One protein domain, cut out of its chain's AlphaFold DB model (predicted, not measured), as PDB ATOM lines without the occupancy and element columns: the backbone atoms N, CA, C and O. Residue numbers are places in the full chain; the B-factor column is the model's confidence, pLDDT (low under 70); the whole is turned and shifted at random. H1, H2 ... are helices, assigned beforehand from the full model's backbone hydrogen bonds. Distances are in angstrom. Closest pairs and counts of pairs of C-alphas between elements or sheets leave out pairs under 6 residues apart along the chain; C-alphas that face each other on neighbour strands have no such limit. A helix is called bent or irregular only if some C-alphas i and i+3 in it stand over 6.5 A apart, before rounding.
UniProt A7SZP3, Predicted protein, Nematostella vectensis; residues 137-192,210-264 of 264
ATOM      1  N   VAL A 137     240.146 122.438 157.243       94.31
ATOM      2  CA  VAL A 137     240.384 121.844 158.573       94.31
ATOM      3  C   VAL A 137     239.084 121.703 159.367       94.31
ATOM      4  O   VAL A 137     238.743 120.605 159.783       94.31
ATOM      5  N   GLU A 138     238.314 122.788 159.493       95.44
ATOM      6  CA  GLU A 138     237.093 122.823 160.314       95.44
ATOM      7  C   GLU A 138     236.033 121.810 159.851       95.44
ATOM      8  O   GLU A 138     235.383 121.149 160.657       95.44
ATOM      9  N   VAL A 139     235.843 121.679 158.532       96.81
ATOM     10  CA  VAL A 139     234.845 120.758 157.971       96.81
ATOM     11  C   VAL A 139     235.285 119.320 158.189       96.81
ATOM     12  O   VAL A 139     234.473 118.499 158.605       96.81
ATOM     13  N   LEU A 140     236.558 119.012 157.928       96.19
ATOM     14  CA  LEU A 140     237.080 117.659 158.078       96.19
ATOM     15  C   LEU A 140     237.077 117.208 159.546       96.19
ATOM     16  O   LEU A 140     236.589 116.118 159.840       96.19
ATOM     17  N   GLU A 141     237.516 118.075 160.465       96.38
ATOM     18  CA  GLU A 141     237.406 117.837 161.909       96.38
ATOM     19  C   GLU A 141     235.960 117.571 162.318       96.38
ATOM     20  O   GLU A 141     235.699 116.606 163.030       96.38
ATOM     21  N   CYS A 142     235.013 118.379 161.836       98.06
ATOM     22  CA  CYS A 142     233.601 118.216 162.171       98.06
ATOM     23  C   CYS A 142     233.028 116.885 161.657       98.06
ATOM     24  O   CYS A 142     232.289 116.217 162.381       98.06
ATOM     25  N   LEU A 143     233.394 116.449 160.446       98.25
ATOM     26  CA  LEU A 143     232.962 115.157 159.903       98.25
ATOM     27  C   LEU A 143     233.467 113.988 160.760       98.25
ATOM     28  O   LEU A 143     232.691 113.093 161.101       98.25
ATOM     29  N   HIS A 144     234.747 113.991 161.143       97.94
ATOM     30  CA  HIS A 144     235.312 112.945 162.002       97.94
ATOM     31  C   HIS A 144     234.769 113.015 163.431       97.94
ATOM     32  O   HIS A 144     234.388 111.979 163.980       97.94
ATOM     33  N   TRP A 145     234.643 114.220 163.995       98.38
ATOM     34  CA  TRP A 145     234.026 114.460 165.299       98.38
ATOM     35  C   TRP A 145     232.624 113.867 165.357       98.38
ATOM     36  O   TRP A 145     232.341 113.072 166.244       98.38
ATOM     37  N   ARG A 146     231.758 114.187 164.392       98.56
ATOM     38  CA  ARG A 146     230.364 113.728 164.403       98.56
ATOM     39  C   ARG A 146     230.232 112.220 164.294       98.56
ATOM     40  O   ARG A 146     229.439 111.624 165.015       98.56
ATOM     41  N   ARG A 147     231.066 111.576 163.472       98.75
ATOM     42  CA  ARG A 147     231.120 110.105 163.415       98.75
ATOM     43  C   ARG A 147     231.571 109.522 164.755       98.75
ATOM     44  O   ARG A 147     230.967 108.565 165.228       98.75
ATOM     45  N   GLY A 148     232.593 110.102 165.383       98.62
ATOM     46  CA  GLY A 148     233.082 109.677 166.695       98.62
ATOM     47  C   GLY A 148     232.062 109.876 167.817       98.62
ATOM     48  O   GLY A 148     231.803 108.947 168.577       98.62
ATOM     49  N   ALA A 149     231.434 111.048 167.879       98.69
ATOM     50  CA  ALA A 149     230.417 111.398 168.861       98.69
ATOM     51  C   ALA A 149     229.168 110.517 168.725       98.69
ATOM     52  O   ALA A 149     228.670 110.013 169.725       98.69
ATOM     53  N   LEU A 150     228.698 110.244 167.505       98.75
ATOM     54  CA  LEU A 150     227.564 109.343 167.291       98.75
ATOM     55  C   LEU A 150     227.872 107.908 167.749       98.75
ATOM     56  O   LEU A 150     227.033 107.267 168.381       98.75
ATOM     57  N   MET A 151     229.086 107.417 167.472       98.69
ATOM     58  CA  MET A 151     229.541 106.116 167.975       98.69
ATOM     59  C   MET A 151     229.655 106.102 169.502       98.69
ATOM     60  O   MET A 151     229.293 105.103 170.123       98.69
ATOM     61  N   TYR A 152     230.121 107.198 170.106       98.81
ATOM     62  CA  TYR A 152     230.124 107.366 171.556       98.81
ATOM     63  C   TYR A 152     228.707 107.284 172.125       98.81
ATOM     64  O   TYR A 152     228.482 106.484 173.025       98.81
ATOM     65  N   MET A 153     227.743 108.019 171.557       98.69
ATOM     66  CA  MET A 153     226.351 107.992 172.016       98.69
ATOM     67  C   MET A 153     225.751 106.586 171.920       98.69
ATOM     68  O   MET A 153     225.127 106.133 172.873       98.69
ATOM     69  N   LEU A 154     226.003 105.858 170.825       98.62
ATOM     70  CA  LEU A 154     225.586 104.456 170.698       98.62
ATOM     71  C   LEU A 154     226.169 103.594 171.821       98.62
ATOM     72  O   LEU A 154     225.446 102.833 172.465       98.62
ATOM     73  N   CYS A 155     227.487 103.670 172.019       98.31
ATOM     74  CA  CYS A 155     228.165 102.851 173.016       98.31
ATOM     75  C   CYS A 155     227.689 103.215 174.422       98.31
ATOM     76  O   CYS A 155     227.419 102.320 175.208       98.31
ATOM     77  N   HIS A 156     227.507 104.498 174.720       98.00
ATOM     78  CA  HIS A 156     226.964 104.948 175.992       98.00
ATOM     79  C   HIS A 156     225.586 104.326 176.253       98.00
ATOM     80  O   HIS A 156     225.401 103.654 177.264       98.00
ATOM     81  N   THR A 157     224.654 104.445 175.302       97.81
ATOM     82  CA  THR A 157     223.306 103.877 175.436       97.81
ATOM     83  C   THR A 157     223.323 102.356 175.618       97.81
ATOM     84  O   THR A 157     222.613 101.835 176.473       97.81
ATOM     85  N   ILE A 158     224.140 101.622 174.850       96.94
ATOM     86  CA  ILE A 158     224.248 100.161 175.006       96.94
ATOM     87  C   ILE A 158     224.917  99.793 176.334       96.94
ATOM     88  O   ILE A 158     224.532  98.804 176.944       96.94
ATOM     89  N   TYR A 159     225.926 100.543 176.774       95.81
ATOM     90  CA  TYR A 159     226.668 100.240 177.995       95.81
ATOM     91  C   TYR A 159     225.818 100.450 179.254       95.81
ATOM     92  O   TYR A 159     225.930  99.664 180.195       95.81
ATOM     93  N   GLU A 160     224.953 101.466 179.269       95.88
ATOM     94  CA  GLU A 160     224.008 101.704 180.369       95.88
ATOM     95  C   GLU A 160     222.927 100.606 180.458       95.88
ATOM     96  O   GLU A 160     222.495 100.245 181.554       95.88
ATOM     97  N   ASP A 161     222.552  99.988 179.333       95.31
ATOM     98  CA  ASP A 161     221.634  98.846 179.300       95.31
ATOM     99  C   ASP A 161     222.385  97.503 179.344       95.31
ATOM    100  O   ASP A 161     222.807  96.930 178.335       95.31
ATOM    101  N   GLN A 162     222.503  96.944 180.550       91.50
ATOM    102  CA  GLN A 162     223.229  95.693 180.787       91.50
ATOM    103  C   GLN A 162     222.673  94.489 180.015       91.50
ATOM    104  O   GLN A 162     223.435  93.580 179.677       91.50
ATOM    105  N   GLU A 163     221.372  94.449 179.722       94.06
ATOM    106  CA  GLU A 163     220.804  93.358 178.932       94.06
ATOM    107  C   GLU A 163     221.183  93.523 177.462       94.06
ATOM    108  O   GLU A 163     221.684  92.575 176.848       94.06
ATOM    109  N   ARG A 164     221.059  94.728 176.896       94.81
ATOM    110  CA  ARG A 164     221.509  94.997 175.519       94.81
ATOM    111  C   ARG A 164     223.009  94.765 175.360       94.81
ATOM    112  O   ARG A 164     223.418  94.174 174.356       94.81
ATOM    113  N   LEU A 165     223.825  95.140 176.346       94.69
ATOM    114  CA  LEU A 165     225.269  94.898 176.343       94.69
ATOM    115  C   LEU A 165     225.609  93.401 176.298       94.69
ATOM    116  O   LEU A 165     226.447  92.983 175.492       94.69
ATOM    117  N   LYS A 166     224.941  92.572 177.113       92.62
ATOM    118  CA  LYS A 166     225.143  91.110 177.108       92.62
ATOM    119  C   LYS A 166     224.848  90.503 175.738       92.62
ATOM    120  O   LYS A 166     225.634  89.698 175.246       92.62
ATOM    121  N   HIS A 167     223.762  90.925 175.090       93.00
ATOM    122  CA  HIS A 167     223.379  90.412 173.769       93.00
ATOM    123  C   HIS A 167     224.273  90.930 172.631       93.00
ATOM    124  O   HIS A 167     224.387  90.274 171.595       93.00
ATOM    125  N   ASN A 168     224.929  92.083 172.807       91.50
ATOM    126  CA  ASN A 168     225.685  92.757 171.746       91.50
ATOM    127  C   ASN A 168     227.194  92.875 172.010       91.50
ATOM    128  O   ASN A 168     227.873  93.559 171.250       91.50
ATOM    129  N   THR A 169     227.746  92.197 173.021       93.19
ATOM    130  CA  THR A 169     229.140  92.359 173.491       93.19
ATOM    131  C   THR A 169     230.173  92.418 172.356       93.19
ATOM    132  O   THR A 169     230.970  93.352 172.288       93.19
ATOM    133  N   ALA A 170     230.177  91.450 171.435       92.62
ATOM    134  CA  ALA A 170     231.181  91.404 170.366       92.62
ATOM    135  C   ALA A 170     231.069  92.586 169.386       92.62
ATOM    136  O   ALA A 170     232.073  93.055 168.847       92.62
ATOM    137  N   THR A 171     229.848  93.060 169.142       94.75
ATOM    138  CA  THR A 171     229.578  94.231 168.302       94.75
ATOM    139  C   THR A 171     229.954  95.510 169.046       94.75
ATOM    140  O   THR A 171     230.645  96.351 168.483       94.75
ATOM    141  N   PHE A 172     229.610  95.595 170.333       96.31
ATOM    142  CA  PHE A 172     229.929  96.712 171.220       96.31
ATOM    143  C   PHE A 172     231.430  97.023 171.263       96.31
ATOM    144  O   PHE A 172     231.834  98.162 171.046       96.31
ATOM    145  N   VAL A 173     232.270  95.999 171.454       95.19
ATOM    146  CA  VAL A 173     233.738  96.143 171.466       95.19
ATOM    147  C   VAL A 173     234.241  96.760 170.153       95.19
ATOM    148  O   VAL A 173     235.013  97.719 170.170       95.19
ATOM    149  N   LYS A 174     233.749  96.276 169.007       96.25
ATOM    150  CA  LYS A 174     234.105  96.826 167.687       96.25
ATOM    151  C   LYS A 174     233.605  98.255 167.501       96.25
ATOM    152  O   LYS A 174     234.257  99.054 166.834       96.25
ATOM    153  N   ASP A 175     232.437  98.572 168.040       97.56
ATOM    154  CA  ASP A 175     231.846  99.898 167.925       97.56
ATOM    155  C   ASP A 175     232.600 100.928 168.782       97.56
ATOM    156  O   ASP A 175     232.859 102.032 168.298       97.56
ATOM    157  N   CYS A 176     233.102 100.539 169.962       97.56
ATOM    158  CA  CYS A 176     234.041 101.352 170.739       97.56
ATOM    159  C   CYS A 176     235.331 101.643 169.956       97.56
ATOM    160  O   CYS A 176     235.749 102.797 169.859       97.56
ATOM    161  N   GLU A 177     235.940 100.625 169.337       96.75
ATOM    162  CA  GLU A 177     237.155 100.791 168.520       96.75
ATOM    163  C   GLU A 177     236.930 101.739 167.334       96.75
ATOM    164  O   GLU A 177     237.764 102.605 167.054       96.75
ATOM    165  N   LYS A 178     235.790 101.610 166.643       97.56
ATOM    166  CA  LYS A 178     235.409 102.526 165.557       97.56
ATOM    167  C   LYS A 178     235.243 103.959 166.061       97.56
ATOM    168  O   LYS A 178     235.747 104.873 165.412       97.56
ATOM    169  N   GLY A 179     234.564 104.153 167.195       98.00
ATOM    170  CA  GLY A 179     234.374 105.473 167.798       98.00
ATOM    171  C   GLY A 179     235.705 106.143 168.132       98.00
ATOM    172  O   GLY A 179     235.957 107.257 167.675       98.00
ATOM    173  N   VAL A 180     236.608 105.423 168.811       98.00
ATOM    174  CA  VAL A 180     237.970 105.903 169.101       98.00
ATOM    175  C   VAL A 180     238.705 106.251 167.812       98.00
ATOM    176  O   VAL A 180     239.298 107.321 167.724       98.00
ATOM    177  N   ARG A 181     238.636 105.405 166.779       97.56
ATOM    178  CA  ARG A 181     239.299 105.679 165.499       97.56
ATOM    179  C   ARG A 181     238.812 106.977 164.852       97.56
ATOM    180  O   ARG A 181     239.638 107.719 164.331       97.56
ATOM    181  N   PHE A 182     237.512 107.268 164.874       98.00
ATOM    182  CA  PHE A 182     236.994 108.530 164.335       98.00
ATOM    183  C   PHE A 182     237.452 109.744 165.148       98.00
ATOM    184  O   PHE A 182     237.883 110.733 164.561       98.00
ATOM    185  N   LEU A 183     237.430 109.655 166.480       97.81
ATOM    186  CA  LEU A 183     237.912 110.733 167.350       97.81
ATOM    187  C   LEU A 183     239.415 110.978 167.163       97.81
ATOM    188  O   LEU A 183     239.852 112.119 167.081       97.81
ATOM    189  N   MET A 184     240.199 109.912 166.997       95.00
ATOM    190  CA  MET A 184     241.624 109.995 166.682       95.00
ATOM    191  C   MET A 184     241.891 110.664 165.333       95.00
ATOM    192  O   MET A 184     242.807 111.475 165.232       95.00
ATOM    193  N   LEU A 185     241.090 110.355 164.306       94.31
ATOM    194  CA  LEU A 185     241.189 111.037 163.015       94.31
ATOM    195  C   LEU A 185     240.941 112.540 163.176       94.31
ATOM    196  O   LEU A 185     241.766 113.320 162.707       94.31
ATOM    197  N   MET A 186     239.897 112.933 163.915       95.12
ATOM    198  CA  MET A 186     239.602 114.339 164.212       95.12
ATOM    199  C   MET A 186     240.770 115.043 164.919       95.12
ATOM    200  O   MET A 186     241.234 116.075 164.444       95.12
ATOM    201  N   LEU A 187     241.297 114.451 165.995       93.44
ATOM    202  CA  LEU A 187     242.412 115.013 166.771       93.44
ATOM    203  C   LEU A 187     243.717 115.127 165.962       93.44
ATOM    204  O   LEU A 187     244.601 115.898 166.325       93.44
ATOM    205  N   SER A 188     243.848 114.362 164.873       91.56
ATOM    206  CA  SER A 188     245.040 114.343 164.016       91.56
ATOM    207  C   SER A 188     245.003 115.332 162.845       91.56
ATOM    208  O   SER A 188     245.980 115.416 162.100       91.56
ATOM    209  N   ILE A 189     243.896 116.061 162.638       91.00
ATOM    210  CA  ILE A 189     243.774 116.975 161.490       91.00
ATOM    211  C   ILE A 189     244.691 118.194 161.639       91.00
ATOM    212  O   ILE A 189     245.286 118.641 160.654       91.00
ATOM    213  N   ARG A 190     244.827 118.738 162.853       90.06
ATOM    214  CA  ARG A 190     245.737 119.853 163.143       90.06
ATOM    215  C   ARG A 190     247.077 119.357 163.658       90.06
ATOM    216  O   ARG A 190     247.163 118.425 164.449       90.06
ATOM    217  N   THR A 191     248.138 120.054 163.263       85.25
ATOM    218  CA  THR A 191     249.470 119.851 163.839       85.25
ATOM    219  C   THR A 191     249.629 120.719 165.091       85.25
ATOM    220  O   THR A 191     249.368 121.925 165.012       85.25
ATOM    221  N   PRO A 192     250.070 120.156 166.233       84.00
ATOM    222  CA  PRO A 192     250.384 120.935 167.427       84.00
ATOM    223  C   PRO A 192     251.408 122.042 167.160       84.00
ATOM    224  O   PRO A 192     252.255 121.933 166.267       84.00
ATOM    225  N   LEU A 210     248.091 124.362 176.004       88.50
ATOM    226  CA  LEU A 210     247.008 123.589 175.385       88.50
ATOM    227  C   LEU A 210     247.233 123.383 173.881       88.50
ATOM    228  O   LEU A 210     247.159 122.259 173.387       88.50
ATOM    229  N   LEU A 211     247.606 124.440 173.157       88.12
ATOM    230  CA  LEU A 211     247.871 124.360 171.716       88.12
ATOM    231  C   LEU A 211     249.090 123.480 171.379       88.12
ATOM    232  O   LEU A 211     249.108 122.817 170.341       88.12
ATOM    233  N   ARG A 212     250.104 123.434 172.256       86.56
ATOM    234  CA  ARG A 212     251.236 122.493 172.133       86.56
ATOM    235  C   ARG A 212     250.829 121.043 172.386       86.56
ATOM    236  O   ARG A 212     251.430 120.144 171.818       86.56
ATOM    237  N   GLN A 213     249.795 120.820 173.191       86.50
ATOM    238  CA  GLN A 213     249.198 119.498 173.409       86.50
ATOM    239  C   GLN A 213     248.181 119.119 172.318       86.50
ATOM    240  O   GLN A 213     247.557 118.065 172.398       86.50
ATOM    241  N   GLY A 214     247.996 119.960 171.293       87.69
ATOM    242  CA  GLY A 214     247.029 119.716 170.220       87.69
ATOM    243  C   GLY A 214     245.574 119.970 170.625       87.69
ATOM    244  O   GLY A 214     244.660 119.443 169.996       87.69
ATOM    245  N   ILE A 215     245.337 120.759 171.676       90.62
ATOM    246  CA  ILE A 215     243.995 121.113 172.142       90.62
ATOM    247  C   ILE A 215     243.657 122.513 171.632       90.62
ATOM    248  O   ILE A 215     244.144 123.517 172.153       90.62
ATOM    249  N   PHE A 216     242.809 122.572 170.605       90.69
ATOM    250  CA  PHE A 216     242.460 123.820 169.915       90.69
ATOM    251  C   PHE A 216     241.057 124.340 170.249       90.69
ATOM    252  O   PHE A 216     240.740 125.487 169.940       90.69
ATOM    253  N   SER A 217     240.210 123.515 170.868       92.94
ATOM    254  CA  SER A 217     238.847 123.882 171.257       92.94
ATOM    255  C   SER A 217     238.307 122.987 172.375       92.94
ATOM    256  O   SER A 217     238.872 121.936 172.686       92.94
ATOM    257  N   ASP A 218     237.173 123.383 172.947       94.25
ATOM    258  CA  ASP A 218     236.356 122.555 173.841       94.25
ATOM    259  C   ASP A 218     235.982 121.197 173.218       94.25
ATOM    260  O   ASP A 218     235.998 120.169 173.891       94.25
ATOM    261  N   THR A 219     235.741 121.167 171.908       95.06
ATOM    262  CA  THR A 219     235.428 119.950 171.152       95.06
ATOM    263  C   THR A 219     236.603 118.967 171.150       95.06
ATOM    264  O   THR A 219     236.384 117.763 171.255       95.06
ATOM    265  N   HIS A 220     237.854 119.448 171.120       94.31
ATOM    266  CA  HIS A 220     239.029 118.574 171.261       94.31
ATOM    267  C   HIS A 220     239.075 117.926 172.650       94.31
ATOM    268  O   HIS A 220     239.336 116.729 172.768       94.31
ATOM    269  N   MET A 221     238.765 118.686 173.706       94.19
ATOM    270  CA  MET A 221     238.683 118.137 175.065       94.19
ATOM    271  C   MET A 221     237.573 117.089 175.189       94.19
ATOM    272  O   MET A 221     237.796 116.023 175.766       94.19
ATOM    273  N   LEU A 222     236.400 117.348 174.603       96.69
ATOM    274  CA  LEU A 222     235.310 116.371 174.555       96.69
ATOM    275  C   LEU A 222     235.708 115.110 173.777       96.69
ATOM    276  O   LEU A 222     235.395 114.008 174.217       96.69
ATOM    277  N   ALA A 223     236.449 115.241 172.673       96.69
ATOM    278  CA  ALA A 223     236.974 114.100 171.924       96.69
ATOM    279  C   ALA A 223     237.931 113.239 172.747       96.69
ATOM    280  O   ALA A 223     237.807 112.013 172.723       96.69
ATOM    281  N   PHE A 224     238.825 113.848 173.531       95.31
ATOM    282  CA  PHE A 224     239.669 113.102 174.466       95.31
ATOM    283  C   PHE A 224     238.851 112.372 175.533       95.31
ATOM    284  O   PHE A 224     239.107 111.196 175.797       95.31
ATOM    285  N   MET A 225     237.854 113.039 176.118       97.31
ATOM    286  CA  MET A 225     236.971 112.436 177.119       97.31
ATOM    287  C   MET A 225     236.212 111.234 176.541       97.31
ATOM    288  O   MET A 225     236.304 110.135 177.087       97.31
ATOM    289  N   TYR A 226     235.539 111.413 175.400       98.25
ATOM    290  CA  TYR A 226     234.794 110.349 174.726       98.25
ATOM    291  C   TYR A 226     235.700 109.181 174.331       98.25
ATOM    292  O   TYR A 226     235.349 108.025 174.564       98.25
ATOM    293  N   ALA A 227     236.892 109.449 173.786       97.44
ATOM    294  CA  ALA A 227     237.844 108.397 173.439       97.44
ATOM    295  C   ALA A 227     238.313 107.618 174.680       97.44
ATOM    296  O   ALA A 227     238.426 106.390 174.630       97.44
ATOM    297  N   GLY A 228     238.552 108.313 175.796       95.38
ATOM    298  CA  GLY A 228     238.926 107.708 177.072       95.38
ATOM    299  C   GLY A 228     237.839 106.794 177.639       95.38
ATOM    300  O   GLY A 228     238.131 105.663 178.030       95.38
ATOM    301  N   GLU A 229     236.583 107.242 177.631       96.94
ATOM    302  CA  GLU A 229     235.449 106.436 178.094       96.94
ATOM    303  C   GLU A 229     235.198 105.218 177.203       96.94
ATOM    304  O   GLU A 229     235.085 104.109 177.724       96.94
ATOM    305  N   LEU A 230     235.237 105.375 175.875       97.81
ATOM    306  CA  LEU A 230     235.145 104.250 174.937       97.81
ATOM    307  C   LEU A 230     236.245 103.208 175.179       97.81
ATOM    308  O   LEU A 230     235.972 102.008 175.186       97.81
ATOM    309  N   CYS A 231     237.487 103.648 175.413       95.94
ATOM    310  CA  CYS A 231     238.588 102.749 175.766       95.94
ATOM    311  C   CYS A 231     238.327 102.026 177.095       95.94
ATOM    312  O   CYS A 231     238.618 100.837 177.220       95.94
ATOM    313  N   CYS A 232     237.789 102.731 178.090       95.06
ATOM    314  CA  CYS A 232     237.464 102.161 179.393       95.06
ATOM    315  C   CYS A 232     236.368 101.092 179.282       95.06
ATOM    316  O   CYS A 232     236.523  99.993 179.819       95.06
ATOM    317  N   TRP A 233     235.283 101.381 178.558       96.00
ATOM    318  CA  TRP A 233     234.193 100.431 178.345       96.00
ATOM    319  C   TRP A 233     234.650  99.214 177.546       96.00
ATOM    320  O   TRP A 233     234.385  98.092 177.971       96.00
ATOM    321  N   HIS A 234     235.406  99.416 176.461       94.62
ATOM    322  CA  HIS A 234     236.033  98.333 175.696       94.62
ATOM    323  C   HIS A 234     236.810  97.382 176.609       94.62
ATOM    324  O   HIS A 234     236.526  96.181 176.633       94.62
ATOM    325  N   TRP A 235     237.718  97.929 177.424       91.81
ATOM    326  CA  TRP A 235     238.544  97.148 178.340       91.81
ATOM    327  C   TRP A 235     237.705  96.342 179.334       91.81
ATOM    328  O   TRP A 235     237.886  95.131 179.452       91.81
ATOM    329  N   ARG A 236     236.749  96.990 180.012       90.81
ATOM    330  CA  ARG A 236     235.886  96.341 181.015       90.81
ATOM    331  C   ARG A 236     235.046  95.223 180.416       90.81
ATOM    332  O   ARG A 236     234.888  94.165 181.029       90.81
ATOM    333  N   THR A 237     234.502  95.450 179.225       89.88
ATOM    334  CA  THR A 237     233.698  94.452 178.527       89.88
ATOM    335  C   THR A 237     234.557  93.267 178.098       89.88
ATOM    336  O   THR A 237     234.111  92.136 178.241       89.88
ATOM    337  N   MET A 238     235.794  93.480 177.637       85.75
ATOM    338  CA  MET A 238     236.700  92.376 177.297       85.75
ATOM    339  C   MET A 238     237.166  91.584 178.531       85.75
ATOM    340  O   MET A 238     237.206  90.356 178.476       85.75
ATOM    341  N   ASP A 239     237.479  92.262 179.640       76.06
ATOM    342  CA  ASP A 239     237.957  91.640 180.886       76.06
ATOM    343  C   ASP A 239     236.877  90.763 181.546       76.06
ATOM    344  O   ASP A 239     237.147  89.647 181.989       76.06
ATOM    345  N   SER A 240     235.614  91.198 181.487       65.44
ATOM    346  CA  SER A 240     234.466  90.446 182.024       65.44
ATOM    347  C   SER A 240     234.218  89.094 181.329       65.44
ATOM    348  O   SER A 240     233.475  88.268 181.857       65.44
ATOM    349  N   HIS A 241     234.833  88.846 180.164       57.22
ATOM    350  CA  HIS A 241     234.695  87.607 179.384       57.22
ATOM    351  C   HIS A 241     235.938  86.700 179.419       57.22
ATOM    352  O   HIS A 241     235.923  85.633 178.804       57.22
ATOM    353  N   ILE A 242     237.003  87.071 180.144       49.12
ATOM    354  CA  ILE A 242     238.238  86.277 180.254       49.12
ATOM    355  C   ILE A 242     238.563  86.032 181.741       49.12
ATOM    356  O   ILE A 242     239.167  86.884 182.383       49.12
ATOM    357  N   PRO A 243     238.247  84.851 182.317       42.47
ATOM    358  CA  PRO A 243     238.504  84.557 183.735       42.47
ATOM    359  C   PRO A 243     239.986  84.373 184.115       42.47
ATOM    360  O   PRO A 243     240.282  83.933 185.224       42.47
ATOM    361  N   THR A 244     240.941  84.640 183.225       41.56
ATOM    362  CA  THR A 244     242.357  84.321 183.458       41.56
ATOM    363  C   THR A 244     243.281  85.407 182.941       41.56
ATOM    364  O   THR A 244     243.375  85.642 181.738       41.56
ATOM    365  N   LEU A 245     244.007  86.015 183.883       46.09
ATOM    366  CA  LEU A 245     245.094  86.960 183.662       46.09
ATOM    367  C   LEU A 245     246.026  86.510 182.529       46.09
ATOM    368  O   LEU A 245     246.775  85.544 182.670       46.09
ATOM    369  N   THR A 246     246.083  87.295 181.459       39.03
ATOM    370  CA  THR A 246     247.343  87.670 180.802       39.03
ATOM    371  C   THR A 246     247.116  88.930 179.972       39.03
ATOM    372  O   THR A 246     246.638  88.903 178.847       39.03
ATOM    373  N   CYS A 247     247.417  90.060 180.613       45.25
ATOM    374  CA  CYS A 247     247.772  91.366 180.062       45.25
ATOM    375  C   CYS A 247     247.759  91.497 178.519       45.25
ATOM    376  O   CYS A 247     248.791  91.354 177.867       45.25
ATOM    377  N   HIS A 248     246.620  91.897 177.946       42.97
ATOM    378  CA  HIS A 248     246.554  92.487 176.604       42.97
ATOM    379  C   HIS A 248     246.553  94.025 176.687       42.97
ATOM    380  O   HIS A 248     245.686  94.712 176.155       42.97
ATOM    381  N   ILE A 249     247.592  94.597 177.313       48.06
ATOM    382  CA  ILE A 249     247.934  96.033 177.237       48.06
ATOM    383  C   ILE A 249     248.629  96.320 175.887       48.06
ATOM    384  O   ILE A 249     249.705  96.905 175.827       48.06
ATOM    385  N   HIS A 250     248.054  95.876 174.767       44.97
ATOM    386  CA  HIS A 250     248.598  96.188 173.439       44.97
ATOM    387  C   HIS A 250     247.755  97.213 172.680       44.97
ATOM    388  O   HIS A 250     248.345  98.120 172.103       44.97
ATOM    389  N   LEU A 251     246.420  97.204 172.784       47.59
ATOM    390  CA  LEU A 251     245.594  98.271 172.197       47.59
ATOM    391  C   LEU A 251     245.660  99.582 172.995       47.59
ATOM    392  O   LEU A 251     245.917 100.629 172.408       47.59
ATOM    393  N   HIS A 252     245.541  99.532 174.328       50.97
ATOM    394  CA  HIS A 252     245.634 100.739 175.165       50.97
ATOM    395  C   HIS A 252     247.005 101.390 175.087       50.97
ATOM    396  O   HIS A 252     247.108 102.604 174.974       50.97
ATOM    397  N   ARG A 253     248.070 100.582 175.083       43.81
ATOM    398  CA  ARG A 253     249.423 101.108 174.947       43.81
ATOM    399  C   ARG A 253     249.649 101.651 173.546       43.81
ATOM    400  O   ARG A 253     250.265 102.683 173.454       43.81
ATOM    401  N   HIS A 254     249.165 101.034 172.467       44.12
ATOM    402  CA  HIS A 254     249.444 101.563 171.128       44.12
ATOM    403  C   HIS A 254     248.601 102.797 170.787       44.12
ATOM    404  O   HIS A 254     249.157 103.726 170.235       44.12
ATOM    405  N   ALA A 255     247.323 102.876 171.171       47.31
ATOM    406  CA  ALA A 255     246.509 104.074 170.928       47.31
ATOM    407  C   ALA A 255     246.913 105.249 171.838       47.31
ATOM    408  O   ALA A 255     247.089 106.366 171.358       47.31
ATOM    409  N   ILE A 256     247.151 104.993 173.134       48.72
ATOM    410  CA  ILE A 256     247.600 106.028 174.078       48.72
ATOM    411  C   ILE A 256     249.077 106.374 173.853       48.72
ATOM    412  O   ILE A 256     249.414 107.544 173.926       48.72
ATOM    413  N   LEU A 257     249.965 105.422 173.521       43.16
ATOM    414  CA  LEU A 257     251.341 105.756 173.121       43.16
ATOM    415  C   LEU A 257     251.411 106.352 171.723       43.16
ATOM    416  O   LEU A 257     252.334 107.106 171.511       43.16
ATOM    417  N   GLN A 258     250.516 106.072 170.775       47.75
ATOM    418  CA  GLN A 258     250.495 106.827 169.514       47.75
ATOM    419  C   GLN A 258     250.060 108.271 169.772       47.75
ATOM    420  O   GLN A 258     250.708 109.177 169.261       47.75
ATOM    421  N   LEU A 259     249.065 108.491 170.641       46.34
ATOM    422  CA  LEU A 259     248.725 109.822 171.155       46.34
ATOM    423  C   LEU A 259     249.918 110.495 171.852       46.34
ATOM    424  O   LEU A 259     250.192 111.659 171.598       46.34
ATOM    425  N   TRP A 260     250.666 109.762 172.680       41.25
ATOM    426  CA  TRP A 260     251.813 110.303 173.418       41.25
ATOM    427  C   TRP A 260     253.094 110.450 172.579       41.25
ATOM    428  O   TRP A 260     253.860 111.375 172.797       41.25
ATOM    429  N   GLN A 261     253.353 109.561 171.618       39.47
ATOM    430  CA  GLN A 261     254.556 109.560 170.769       39.47
ATOM    431  C   GLN A 261     254.422 110.487 169.560       39.47
ATOM    432  O   GLN A 261     255.433 110.840 168.973       39.47
ATOM    433  N   GLN A 262     253.205 110.884 169.176       40.47
ATOM    434  CA  GLN A 262     252.991 111.959 168.199       40.47
ATOM    435  C   GLN A 262     253.009 113.358 168.843       40.47
ATOM    436  O   GLN A 262     253.006 114.352 168.121       40.47
ATOM    437  N   GLN A 263     253.039 113.440 170.179       39.78
ATOM    438  CA  GLN A 263     253.040 114.686 170.957       39.78
ATOM    439  C   GLN A 263     254.385 114.994 171.655       39.78
ATOM    440  O   GLN A 263     254.492 116.039 172.295       39.78
ATOM    441  N   VAL A 264     255.400 114.124 171.529       32.72
ATOM    442  CA  VAL A 264     256.770 114.311 172.061       32.72
ATOM    443  C   VAL A 264     257.782 114.384 170.925       32.72
ATOM    444  O   VAL A 264     257.722 113.509 170.035       32.72
TER     445      VAL A 264
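Overview. This is residues 137 to 192 and 210 to 264 of the 264 residues of the protein "Predicted protein" of Nematostella vectensis (UniProt A7SZP3). Three long helices, H1, H2 and H3, form an up-and-down bundle, each running against the one before, with short H4 outside it. The 111 printed residues, all helix by class with no named strand, are compact: radius of gyration of the C-alphas 14.8 A, spans 42 by 28 by 17 A.

Arrangement. H2, residues 162 to 187, and H1, residues 137 to 160, touch as a helical hairpin; their closest C-alphas, Gly 148 and Gly 179, are 4.5 A apart. H3, residues 218 to 239, touches H2, opposite ways at 38 degrees, only just steep; the closest C-alphas, Val 180 and Ala 227, are 5.0 A apart. H3 touches H1 with residues 223 to 233 alone; the closest C-alphas, Tyr 152 and Tyr 226, are 6.4 A apart. H4, residues 251 to 261, is close to but not clearly touching H3; the closest C-alphas, Cys 231 and His 252, are 7.4 A apart. H4 is near H2 and apart from H1. Every O i to N i+4 pair is within hydrogen-bond range in H1, H3 and H4, and 19 of 22 in H2.

Along the chain. H2, 30.6 A, is irregular, C-alphas 167 and 170 being 8.6 A apart, with a kink of 92 degrees near residue 169. H1 spans 33.9 A from C-alpha 137 at (240.384, 121.844, 158.573), H3 31.7 A, and H4 14.5 A to C-alpha 261 at (254.556, 109.560, 170.769).

Size, cuts and confidence. Residues 193 to 209 are not printed; C-alphas 192 and 210 are 9.0 A apart. The H3 to H4 link is long. Residues 240 to 264 have pLDDT under 70.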